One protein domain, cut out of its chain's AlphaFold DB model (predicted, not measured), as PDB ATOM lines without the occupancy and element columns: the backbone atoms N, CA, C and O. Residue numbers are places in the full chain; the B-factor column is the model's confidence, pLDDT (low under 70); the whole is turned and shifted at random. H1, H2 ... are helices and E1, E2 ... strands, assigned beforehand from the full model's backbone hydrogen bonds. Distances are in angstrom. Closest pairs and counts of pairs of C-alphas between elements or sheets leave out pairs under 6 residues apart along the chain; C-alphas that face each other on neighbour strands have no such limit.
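This is residues 155 to 223 of the 231 residues of the protein "Brix domain-containing protein" of Malus baccata (UniProt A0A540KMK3). A long, narrow, strongly twisted ribbon of antiparallel strands has the longest strand, E2, in its middle, E1 along one side, and E3 and E4 end to end along the other. A long loop, residues 167 to 183, swings away from the end of E1 and leads to the short helix H1, beyond the end of the ribbon where E2 begins. The printed part has 69 residues, with one named helix and four named strands in the order E1, H1, E2, E3, E4; it is mostly strand, with 30 residues in named elements, under half. It is only just loose, close to extended, with a radius of gyration of the C-alphas of 16.1 A, and only just flat, spanning 51 by 34 by 18 A.

E1, residues 160 to 166, is antiparallel to E2, residues 195 to 205, at 144 degrees; N 163 and O 198 are within hydrogen-bond range at 2.9 A. On the other side of E2 lies E3, residues 210 to 213, which forms a hairpin with it; N 203 and O 212 are 2.8 A apart. E3 runs on into E4, residues 216 to 218, at 17 degrees; E4 is antiparallel to E2, with N 199 and O 216 at 2.8 A. H1, residues 184 to 188, is not on this branched sheet and is apart from E3 and E4; its O i to N i+4 pair is within hydrogen-bond range.

E1 begins at C-alpha 160 (53.573, -91.102, 5.734) and is 19.4 A long. H1 measures 6.6 A, E2 30.6 A and E3 9.8 A. E4, 6.3 A, ends at C-alpha 218 (55.717, -79.135, 11.893).

The C-alphas of Glu 188 and Asp 207 are the two farthest apart, at 51.9 A. The printed part has no cut. The link from E1 to H1 is long. Mean pLDDT of the printed part is 71.8; residues 155 to 158, 170, 204 to 214 and 221 to 223 are under 70.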
ATOM      1  N   MET A 155      48.694-103.678   3.420       46.12
ATOM      2  CA  MET A 155      50.039-103.195   3.102       46.12
ATOM      3  C   MET A 155      50.017-101.756   2.545       46.12
ATOM      4  O   MET A 155      51.040-101.086   2.578       46.12
ATOM      5  N   ASN A 156      48.847-101.260   2.114       51.31
ATOM      6  CA  ASN A 156      48.657 -99.922   1.542       51.31
ATOM      7  C   ASN A 156      48.283 -98.829   2.565       51.31
ATOM      8  O   ASN A 156      48.100 -97.681   2.174       51.31
ATOM      9  N   VAL A 157      48.097 -99.165   3.849       53.66
ATOM     10  CA  VAL A 157      47.716 -98.185   4.897       53.66
ATOM     11  C   VAL A 157      48.938 -97.695   5.687       53.66
ATOM     12  O   VAL A 157      48.879 -96.660   6.353       53.66
ATOM     13  N   SER A 158      50.056 -98.424   5.596       63.47
ATOM     14  CA  SER A 158      51.322 -98.030   6.215       63.47
ATOM     15  C   SER A 158      52.051 -97.039   5.320       63.47
ATOM     16  O   SER A 158      52.706 -97.451   4.366       63.47
ATOM     17  N   ASP A 159      51.915 -95.752   5.612       71.81
ATOM     18  CA  ASP A 159      52.598 -94.698   4.869       71.81
ATOM     19  C   ASP A 159      52.766 -93.435   5.728       71.81
ATOM     20  O   ASP A 159      52.274 -93.353   6.863       71.81
ATOM     21  N   GLU A 160      53.481 -92.453   5.196       74.81
ATOM     22  CA  GLU A 160      53.573 -91.102   5.734       74.81
ATOM     23  C   GLU A 160      52.423 -90.248   5.195       74.81
ATOM     24  O   GLU A 160      52.297 -90.009   3.995       74.81
ATOM     25  N   TRP A 161      51.551 -89.802   6.094       75.19
ATOM     26  CA  TRP A 161      50.400 -88.980   5.735       75.19
ATOM     27  C   TRP A 161      50.661 -87.518   6.083       75.19
ATOM     28  O   TRP A 161      50.807 -87.195   7.259       75.19
ATOM     29  N   ASP A 162      50.652 -86.635   5.087       76.94
ATOM     30  CA  ASP A 162      50.729 -85.189   5.302       76.94
ATOM     31  C   ASP A 162      49.329 -84.559   5.347       76.94
ATOM     32  O   ASP A 162      48.418 -84.935   4.603       76.94
ATOM     33  N   GLY A 163      49.148 -83.567   6.216       80.69
ATOM     34  CA  GLY A 163      47.878 -82.876   6.409       80.69
ATOM     35  C   GLY A 163      48.037 -81.471   6.980       80.69
ATOM     36  O   GLY A 163      49.145 -81.016   7.260       80.69
ATOM     37  N   HIS A 164      46.905 -80.791   7.140       76.06
ATOM     38  CA  HIS A 164      46.814 -79.504   7.825       76.06
ATOM     39  C   HIS A 164      45.741 -79.614   8.910       76.06
ATOM     40  O   HIS A 164      44.660 -80.157   8.656       76.06
ATOM     41  N   GLY A 165      46.028 -79.125  10.112       74.56
ATOM     42  CA  GLY A 165      45.119 -79.173  11.256       74.56
ATOM     43  C   GLY A 165      45.032 -77.823  11.948       74.56
ATOM     44  O   GLY A 165      46.045 -77.160  12.116       74.56
ATOM     45  N   ALA A 166      43.836 -77.413  12.362       79.25
ATOM     46  CA  ALA A 166      43.628 -76.185  13.124       79.25
ATOM     47  C   ALA A 166      42.873 -76.497  14.415       79.25
ATOM     48  O   ALA A 166      41.942 -77.309  14.421       79.25
ATOM     49  N   ASP A 167      43.254 -75.825  15.495       75.00
ATOM     50  CA  ASP A 167      42.555 -75.921  16.769       75.00
ATOM     51  C   ASP A 167      41.385 -74.935  16.804       75.00
ATOM     52  O   ASP A 167      41.479 -73.812  16.307       75.00
ATOM     53  N   PHE A 168      40.269 -75.336  17.415       80.00
ATOM     54  CA  PHE A 168      39.069 -74.507  17.527       80.00
ATOM     55  C   PHE A 168      38.649 -74.352  18.986       80.00
ATOM     56  O   PHE A 168      38.730 -75.290  19.782       80.00
ATOM     57  N   THR A 169      38.154 -73.169  19.342       71.69
ATOM     58  CA  THR A 169      37.523 -72.936  20.642       71.69
ATOM     59  C   THR A 169      36.171 -73.649  20.729       71.69
ATOM     60  O   THR A 169      35.621 -74.114  19.727       71.69
ATOM     61  N   ARG A 170      35.583 -73.711  21.931       59.47
ATOM     62  CA  ARG A 170      34.265 -74.340  22.155       59.47
ATOM     63  C   ARG A 170      33.139 -73.638  21.378       59.47
ATOM     64  O   ARG A 170      32.102 -74.240  21.118       59.47
ATOM     65  N   GLU A 171      33.362 -72.390  20.982       73.50
ATOM     66  CA  GLU A 171      32.473 -71.554  20.174       73.50
ATOM     67  C   GLU A 171      32.669 -71.765  18.661       73.50
ATOM     68  O   GLU A 171      31.921 -71.203  17.863       73.50
ATOM     69  N   GLY A 172      33.655 -72.577  18.256       73.19
ATOM     70  CA  GLY A 172      33.980 -72.855  16.857       73.19
ATOM     71  C   GLY A 172      34.880 -71.806  16.201       73.19
ATOM     72  O   GLY A 172      34.965 -71.760  14.975       73.19
ATOM     73  N   CYS A 173      35.548 -70.951  16.980       73.31
ATOM     74  CA  CYS A 173      36.504 -69.985  16.443       73.31
ATOM     75  C   CYS A 173      37.896 -70.626  16.303       73.31
ATOM     76  O   CYS A 173      38.341 -71.270  17.252       73.31
ATOM     77  N   PRO A 174      38.609 -70.442  15.176       78.25
ATOM     78  CA  PRO A 174      39.957 -70.977  15.014       78.25
ATOM     79  C   PRO A 174      40.938 -70.281  15.967       78.25
ATOM     80  O   PRO A 174      40.920 -69.054  16.131       78.25
ATOM     81  N   ILE A 175      41.794 -71.072  16.602       80.75
ATOM     82  CA  ILE A 175      42.811 -70.629  17.551       80.75
ATOM     83  C   ILE A 175      44.082 -70.292  16.771       80.75
ATOM     84  O   ILE A 175      44.511 -71.036  15.897       80.75
ATOM     85  N   LYS A 176      44.674 -69.131  17.067       82.12
ATOM     86  CA  LYS A 176      45.929 -68.715  16.431       82.12
ATOM     87  C   LYS A 176      47.093 -69.500  17.003       82.12
ATOM     88  O   LYS A 176      47.159 -69.705  18.216       82.12
ATOM     89  N   LEU A 177      48.052 -69.803  16.139       82.06
ATOM     90  CA  LEU A 177      49.330 -70.336  16.570       82.06
ATOM     91  C   LEU A 177      50.056 -69.331  17.482       82.06
ATOM     92  O   LEU A 177      50.020 -68.122  17.220       82.06
ATOM     93  N   PRO A 178      50.709 -69.805  18.557       80.56
ATOM     94  CA  PRO A 178      51.438 -68.930  19.461       80.56
ATOM     95  C   PRO A 178      52.684 -68.335  18.783       80.56
ATOM     96  O   PRO A 178      53.304 -68.934  17.907       80.56
ATOM     97  N   GLU A 179      53.083 -67.129  19.188       73.81
ATOM     98  CA  GLU A 179      54.158 -66.377  18.511       73.81
ATOM     99  C   GLU A 179      55.532 -67.065  18.564       73.81
ATOM    100  O   GLU A 179      56.410 -66.752  17.769       73.81
ATOM    101  N   ASN A 180      55.732 -68.014  19.481       78.19
ATOM    102  CA  ASN A 180      56.973 -68.780  19.592       78.19
ATOM    103  C   ASN A 180      57.145 -69.842  18.494       78.19
ATOM    104  O   ASN A 180      58.270 -70.288  18.282       78.19
ATOM    105  N   VAL A 181      56.063 -70.272  17.836       78.06
ATOM    106  CA  VAL A 181      56.119 -71.267  16.749       78.06
ATOM    107  C   VAL A 181      56.013 -70.628  15.369       78.06
ATOM    108  O   VAL A 181      56.440 -71.226  14.388       78.06
ATOM    109  N   VAL A 182      55.467 -69.413  15.285       79.88
ATOM    110  CA  VAL A 182      55.289 -68.690  14.026       79.88
ATOM    111  C   VAL A 182      56.552 -67.876  13.710       79.88
ATOM    112  O   VAL A 182      56.939 -67.021  14.508       79.88
ATOM    113  N   PRO A 183      57.197 -68.073  12.545       82.31
ATOM    114  CA  PRO A 183      58.359 -67.277  12.160       82.31
ATOM    115  C   PRO A 183      58.055 -65.779  12.067       82.31
ATOM    116  O   PRO A 183      56.988 -65.375  11.603       82.31
ATOM    117  N   ALA A 184      59.047 -64.948  12.402       77.38
ATOM    118  CA  ALA A 184      58.919 -63.487  12.404       77.38
ATOM    119  C   ALA A 184      58.442 -62.896  11.059       77.38
ATOM    120  O   ALA A 184      57.725 -61.900  11.059       77.38
ATOM    121  N   ALA A 185      58.748 -63.539   9.928       79.06
ATOM    122  CA  ALA A 185      58.296 -63.105   8.603       79.06
ATOM    123  C   ALA A 185      56.760 -63.012   8.478       79.06
ATOM    124  O   ALA A 185      56.242 -62.078   7.875       79.06
ATOM    125  N   TYR A 186      56.008 -63.922   9.108       76.62
ATOM    126  CA  TYR A 186      54.539 -63.869   9.089       76.62
ATOM    127  C   TYR A 186      53.998 -62.657   9.856       76.62
ATOM    128  O   TYR A 186      52.958 -62.109   9.493       76.62
ATOM    129  N   ARG A 187      54.726 -62.190  10.877       74.12
ATOM    130  CA  ARG A 187      54.406 -60.954  11.601       74.12
ATOM    131  C   ARG A 187      54.635 -59.725  10.726       74.12
ATOM    132  O   ARG A 187      53.813 -58.816  10.757       74.12
ATOM    133  N   GLU A 188      55.718 -59.708   9.952       79.62
ATOM    134  CA  GLU A 188      56.031 -58.625   9.007       79.62
ATOM    135  C   GLU A 188      55.004 -58.534   7.875       79.62
ATOM    136  O   GLU A 188      54.697 -57.443   7.402       79.62
ATOM    137  N   TRP A 189      54.432 -59.670   7.473       80.88
ATOM    138  CA  TRP A 189      53.363 -59.734   6.476       80.88
ATOM    139  C   TRP A 189      51.956 -59.563   7.066       80.88
ATOM    140  O   TRP A 189      50.979 -59.641   6.327       80.88
ATOM    141  N   GLU A 190      51.839 -59.361   8.384       78.44
ATOM    142  CA  GLU A 190      50.568 -59.294   9.124       78.44
ATOM    143  C   GLU A 190      49.653 -60.523   8.915       78.44
ATOM    144  O   GLU A 190      48.432 -60.467   9.107       78.44
ATOM    145  N   VAL A 191      50.242 -61.671   8.566       78.81
ATOM    146  CA  VAL A 191      49.534 -62.930   8.322       78.81
ATOM    147  C   VAL A 191      49.387 -63.693   9.634       78.81
ATOM    148  O   VAL A 191      50.359 -64.035  10.306       78.81
ATOM    149  N   LYS A 192      48.139 -63.991  10.000       80.25
ATOM    150  CA  LYS A 192      47.812 -64.829  11.160       80.25
ATOM    151  C   LYS A 192      47.732 -66.279  10.708       80.25
ATOM    152  O   LYS A 192      46.892 -66.599   9.872       80.25
ATOM    153  N   VAL A 193      48.575 -67.128  11.282       79.94
ATOM    154  CA  VAL A 193      48.579 -68.568  11.008       79.94
ATOM    155  C   VAL A 193      47.710 -69.276  12.047       79.94
ATOM    156  O   VAL A 193      47.774 -68.964  13.242       79.94
ATOM    157  N   PHE A 194      46.861 -70.186  11.577       81.00
ATOM    158  CA  PHE A 194      45.893 -70.927  12.396       81.00
ATOM    159  C   PHE A 194      46.059 -72.443  12.267       81.00
ATOM    160  O   PHE A 194      45.516 -73.187  13.077       81.00
ATOM    161  N   ASP A 195      46.780 -72.889  11.244       81.44
ATOM    162  CA  ASP A 195      46.942 -74.276  10.859       81.44
ATOM    163  C   ASP A 195      48.375 -74.766  11.089       81.44
ATOM    164  O   ASP A 195      49.358 -74.138  10.697       81.44
ATOM    165  N   TRP A 196      48.481 -75.923  11.729       74.88
ATOM    166  CA  TRP A 196      49.683 -76.734  11.783       74.88
ATOM    167  C   TRP A 196      49.778 -77.557  10.506       74.88
ATOM    168  O   TRP A 196      48.800 -78.190  10.099       74.88
ATOM    169  N   GLN A 197      50.971 -77.633   9.926       79.56
ATOM    170  CA  GLN A 197      51.274 -78.718   9.006       79.56
ATOM    171  C   GLN A 197      51.549 -79.972   9.842       79.56
ATOM    172  O   GLN A 197      52.361 -79.941  10.766       79.56
ATOM    173  N   THR A 198      50.866 -81.069   9.542       76.06
ATOM    174  CA  THR A 198      50.993 -82.325  10.286       76.06
ATOM    175  C   THR A 198      51.567 -83.418   9.406       76.06
ATOM    176  O   THR A 198      51.128 -83.558   8.267       76.06
ATOM    177  N   GLN A 199      52.464 -84.231   9.958       74.88
ATOM    178  CA  GLN A 199      52.889 -85.497   9.366       74.88
ATOM    179  C   GLN A 199      52.511 -86.660  10.278       74.88
ATOM    180  O   GLN A 199      52.725 -86.620  11.491       74.88
ATOM    181  N   CYS A 200      51.981 -87.719   9.687       74.19
ATOM    182  CA  CYS A 200      51.453 -88.881  10.382       74.19
ATOM    183  C   CYS A 200      52.037 -90.171   9.791       74.19
ATOM    184  O   CYS A 200      51.336 -90.876   9.060       74.19
ATOM    185  N   PRO A 201      53.300 -90.528  10.102       73.75
ATOM    186  CA  PRO A 201      53.808 -91.859   9.806       73.75
ATOM    187  C   PRO A 201      52.937 -92.907  10.497       73.75
ATOM    188  O   PRO A 201      52.749 -92.897  11.721       73.75
ATOM    189  N   THR A 202      52.403 -93.808   9.684       74.31
ATOM    190  CA  THR A 202      51.497 -94.872  10.093       74.31
ATOM    191  C   THR A 202      52.126 -96.215   9.751       74.31
ATOM    192  O   THR A 202      52.576 -96.436   8.632       74.31
ATOM    193  N   LEU A 203      52.162 -97.123  10.722       75.06
ATOM    194  CA  LEU A 203      52.633 -98.490  10.556       75.06
ATOM    195  C   LEU A 203      51.529 -99.450  10.997       75.06
ATOM    196  O   LEU A 203      51.169 -99.514  12.176       75.06
ATOM    197  N   ALA A 204      50.993-100.195  10.039       68.62
ATOM    198  CA  ALA A 204      50.071-101.292  10.273       68.62
ATOM    199  C   ALA A 204      50.877-102.584  10.454       68.62
ATOM    200  O   ALA A 204      51.615-102.995   9.560       68.62
ATOM    201  N   ASN A 205      50.740-103.228  11.613       62.47
ATOM    202  CA  ASN A 205      51.239-104.579  11.832       62.47
ATOM    203  C   ASN A 205      50.101-105.579  11.544       62.47
ATOM    204  O   ASN A 205      49.178-105.680  12.363       62.47
ATOM    205  N   PRO A 206      50.140-106.313  10.414       56.59
ATOM    206  CA  PRO A 206      49.059-107.211  10.015       56.59
ATOM    207  C   PRO A 206      48.942-108.447  10.917       56.59
ATOM    208  O   PRO A 206      47.839-108.970  11.077       56.59
ATOM    209  N   ASP A 207      50.036-108.889  11.544       48.03
ATOM    210  CA  ASP A 207      50.048-110.085  12.399       48.03
ATOM    211  C   ASP A 207      49.417-109.814  13.769       48.03
ATOM    212  O   ASP A 207      48.715-110.654  14.336       48.03
ATOM    213  N   GLU A 208      49.649-108.616  14.303       51.66
ATOM    214  CA  GLU A 208      49.094-108.185  15.587       51.66
ATOM    215  C   GLU A 208      47.755-107.450  15.426       51.66
ATOM    216  O   GLU A 208      47.063-107.207  16.416       51.66
ATOM    217  N   HIS A 209      47.368-107.123  14.188       53.25
ATOM    218  CA  HIS A 209      46.243-106.246  13.859       53.25
ATOM    219  C   HIS A 209      46.291-104.927  14.654       53.25
ATOM    220  O   HIS A 209      45.281-104.458  15.196       53.25
ATOM    221  N   ILE A 210      47.491-104.351  14.766       52.31
ATOM    222  CA  ILE A 210      47.739-103.092  15.468       52.31
ATOM    223  C   ILE A 210      48.111-102.023  14.447       52.31
ATOM    224  O   ILE A 210      49.018-102.222  13.644       52.31
ATOM    225  N   LEU A 211      47.437-100.874  14.518       59.16
ATOM    226  CA  LEU A 211      47.840 -99.668  13.796       59.16
ATOM    227  C   LEU A 211      48.540 -98.730  14.778       59.16
ATOM    228  O   LEU A 211      47.936 -98.289  15.764       59.16
ATOM    229  N   LEU A 212      49.809 -98.445  14.511       60.50
ATOM    230  CA  LEU A 212      50.593 -97.446  15.220       60.50
ATOM    231  C   LEU A 212      50.695 -96.217  14.332       60.50
ATOM    232  O   LEU A 212      51.144 -96.316  13.196       60.50
ATOM    233  N   TYR A 213      50.315 -95.058  14.852       68.25
ATOM    234  CA  TYR A 213      50.596 -93.798  14.182       68.25
ATOM    235  C   TYR A 213      51.176 -92.798  15.170       68.25
ATOM    236  O   TYR A 213      50.920 -92.857  16.378       68.25
ATOM    237  N   LYS A 214      51.974 -91.876  14.642       66.00
ATOM    238  CA  LYS A 214      52.537 -90.760  15.393       66.00
ATOM    239  C   LYS A 214      52.164 -89.480  14.666       66.00
ATOM    240  O   LYS A 214      52.612 -89.298  13.548       66.00
ATOM    241  N   ASN A 215      51.383 -88.610  15.299       72.38
ATOM    242  CA  ASN A 215      51.145 -87.271  14.766       72.38
ATOM    243  C   ASN A 215      52.340 -86.369  15.105       72.38
ATOM    244  O   ASN A 215      52.792 -86.345  16.253       72.38
ATOM    245  N   ILE A 216      52.864 -85.669  14.107       71.81
ATOM    246  CA  ILE A 216      53.999 -84.754  14.210       71.81
ATOM    247  C   ILE A 216      53.529 -83.399  13.693       71.81
ATOM    248  O   ILE A 216      53.170 -83.279  12.528       71.81
ATOM    249  N   GLU A 217      53.552 -82.383  14.548       77.38
ATOM    250  CA  GLU A 217      53.273 -81.001  14.159       77.38
ATOM    251  C   GLU A 217      54.574 -80.334  13.710       77.38
ATOM    252  O   GLU A 217      55.559 -80.285  14.452       77.38
ATOM    253  N   LEU A 218      54.593 -79.852  12.470       73.94
ATOM    254  CA  LEU A 218      55.717 -79.135  11.893       73.94
ATOM    255  C   LEU A 218      55.564 -77.634  12.139       73.94
ATOM    256  O   LEU A 218      54.478 -77.064  12.019       73.94
ATOM    257  N   LEU A 219      56.688 -76.985  12.447       78.00
ATOM    258  CA  LEU A 219      56.736 -75.531  12.539       78.00
ATOM    259  C   LEU A 219      56.476 -74.918  11.153       78.00
ATOM    260  O   LEU A 219      57.060 -75.396  10.175       78.00
ATOM    261  N   PRO A 220      55.673 -73.843  11.059       72.12
ATOM    262  CA  PRO A 220      55.491 -73.112   9.814       72.12
ATOM    263  C   PRO A 220      56.847 -72.704   9.231       72.12
ATOM    264  O   PRO A 220      57.620 -71.989   9.869       72.12
ATOM    265  N   ALA A 221      57.159 -73.164   8.024       67.25
ATOM    266  CA  ALA A 221      58.401 -72.811   7.348       67.25
ATOM    267  C   ALA A 221      58.221 -71.538   6.506       67.25
ATOM    268  O   ALA A 221      57.151 -71.279   5.950       67.25
ATOM    269  N   VAL A 222      59.291 -70.747   6.386       60.81
ATOM    270  CA  VAL A 222      59.389 -69.643   5.419       60.81
ATOM    271  C   VAL A 222      60.414 -70.061   4.368       60.81
ATOM    272  O   VAL A 222      61.594 -70.207   4.676       60.81
ATOM    273  N   GLY A 223      59.976 -70.311   3.135       55.50
ATOM    274  CA  GLY A 223      60.841 -70.775   2.049       55.50
ATOM    275  C   GLY A 223      60.193 -70.583   0.678       55.50
ATOM    276  O   GLY A 223      58.986 -70.388   0.587       55.50
TER     277      GLY A 223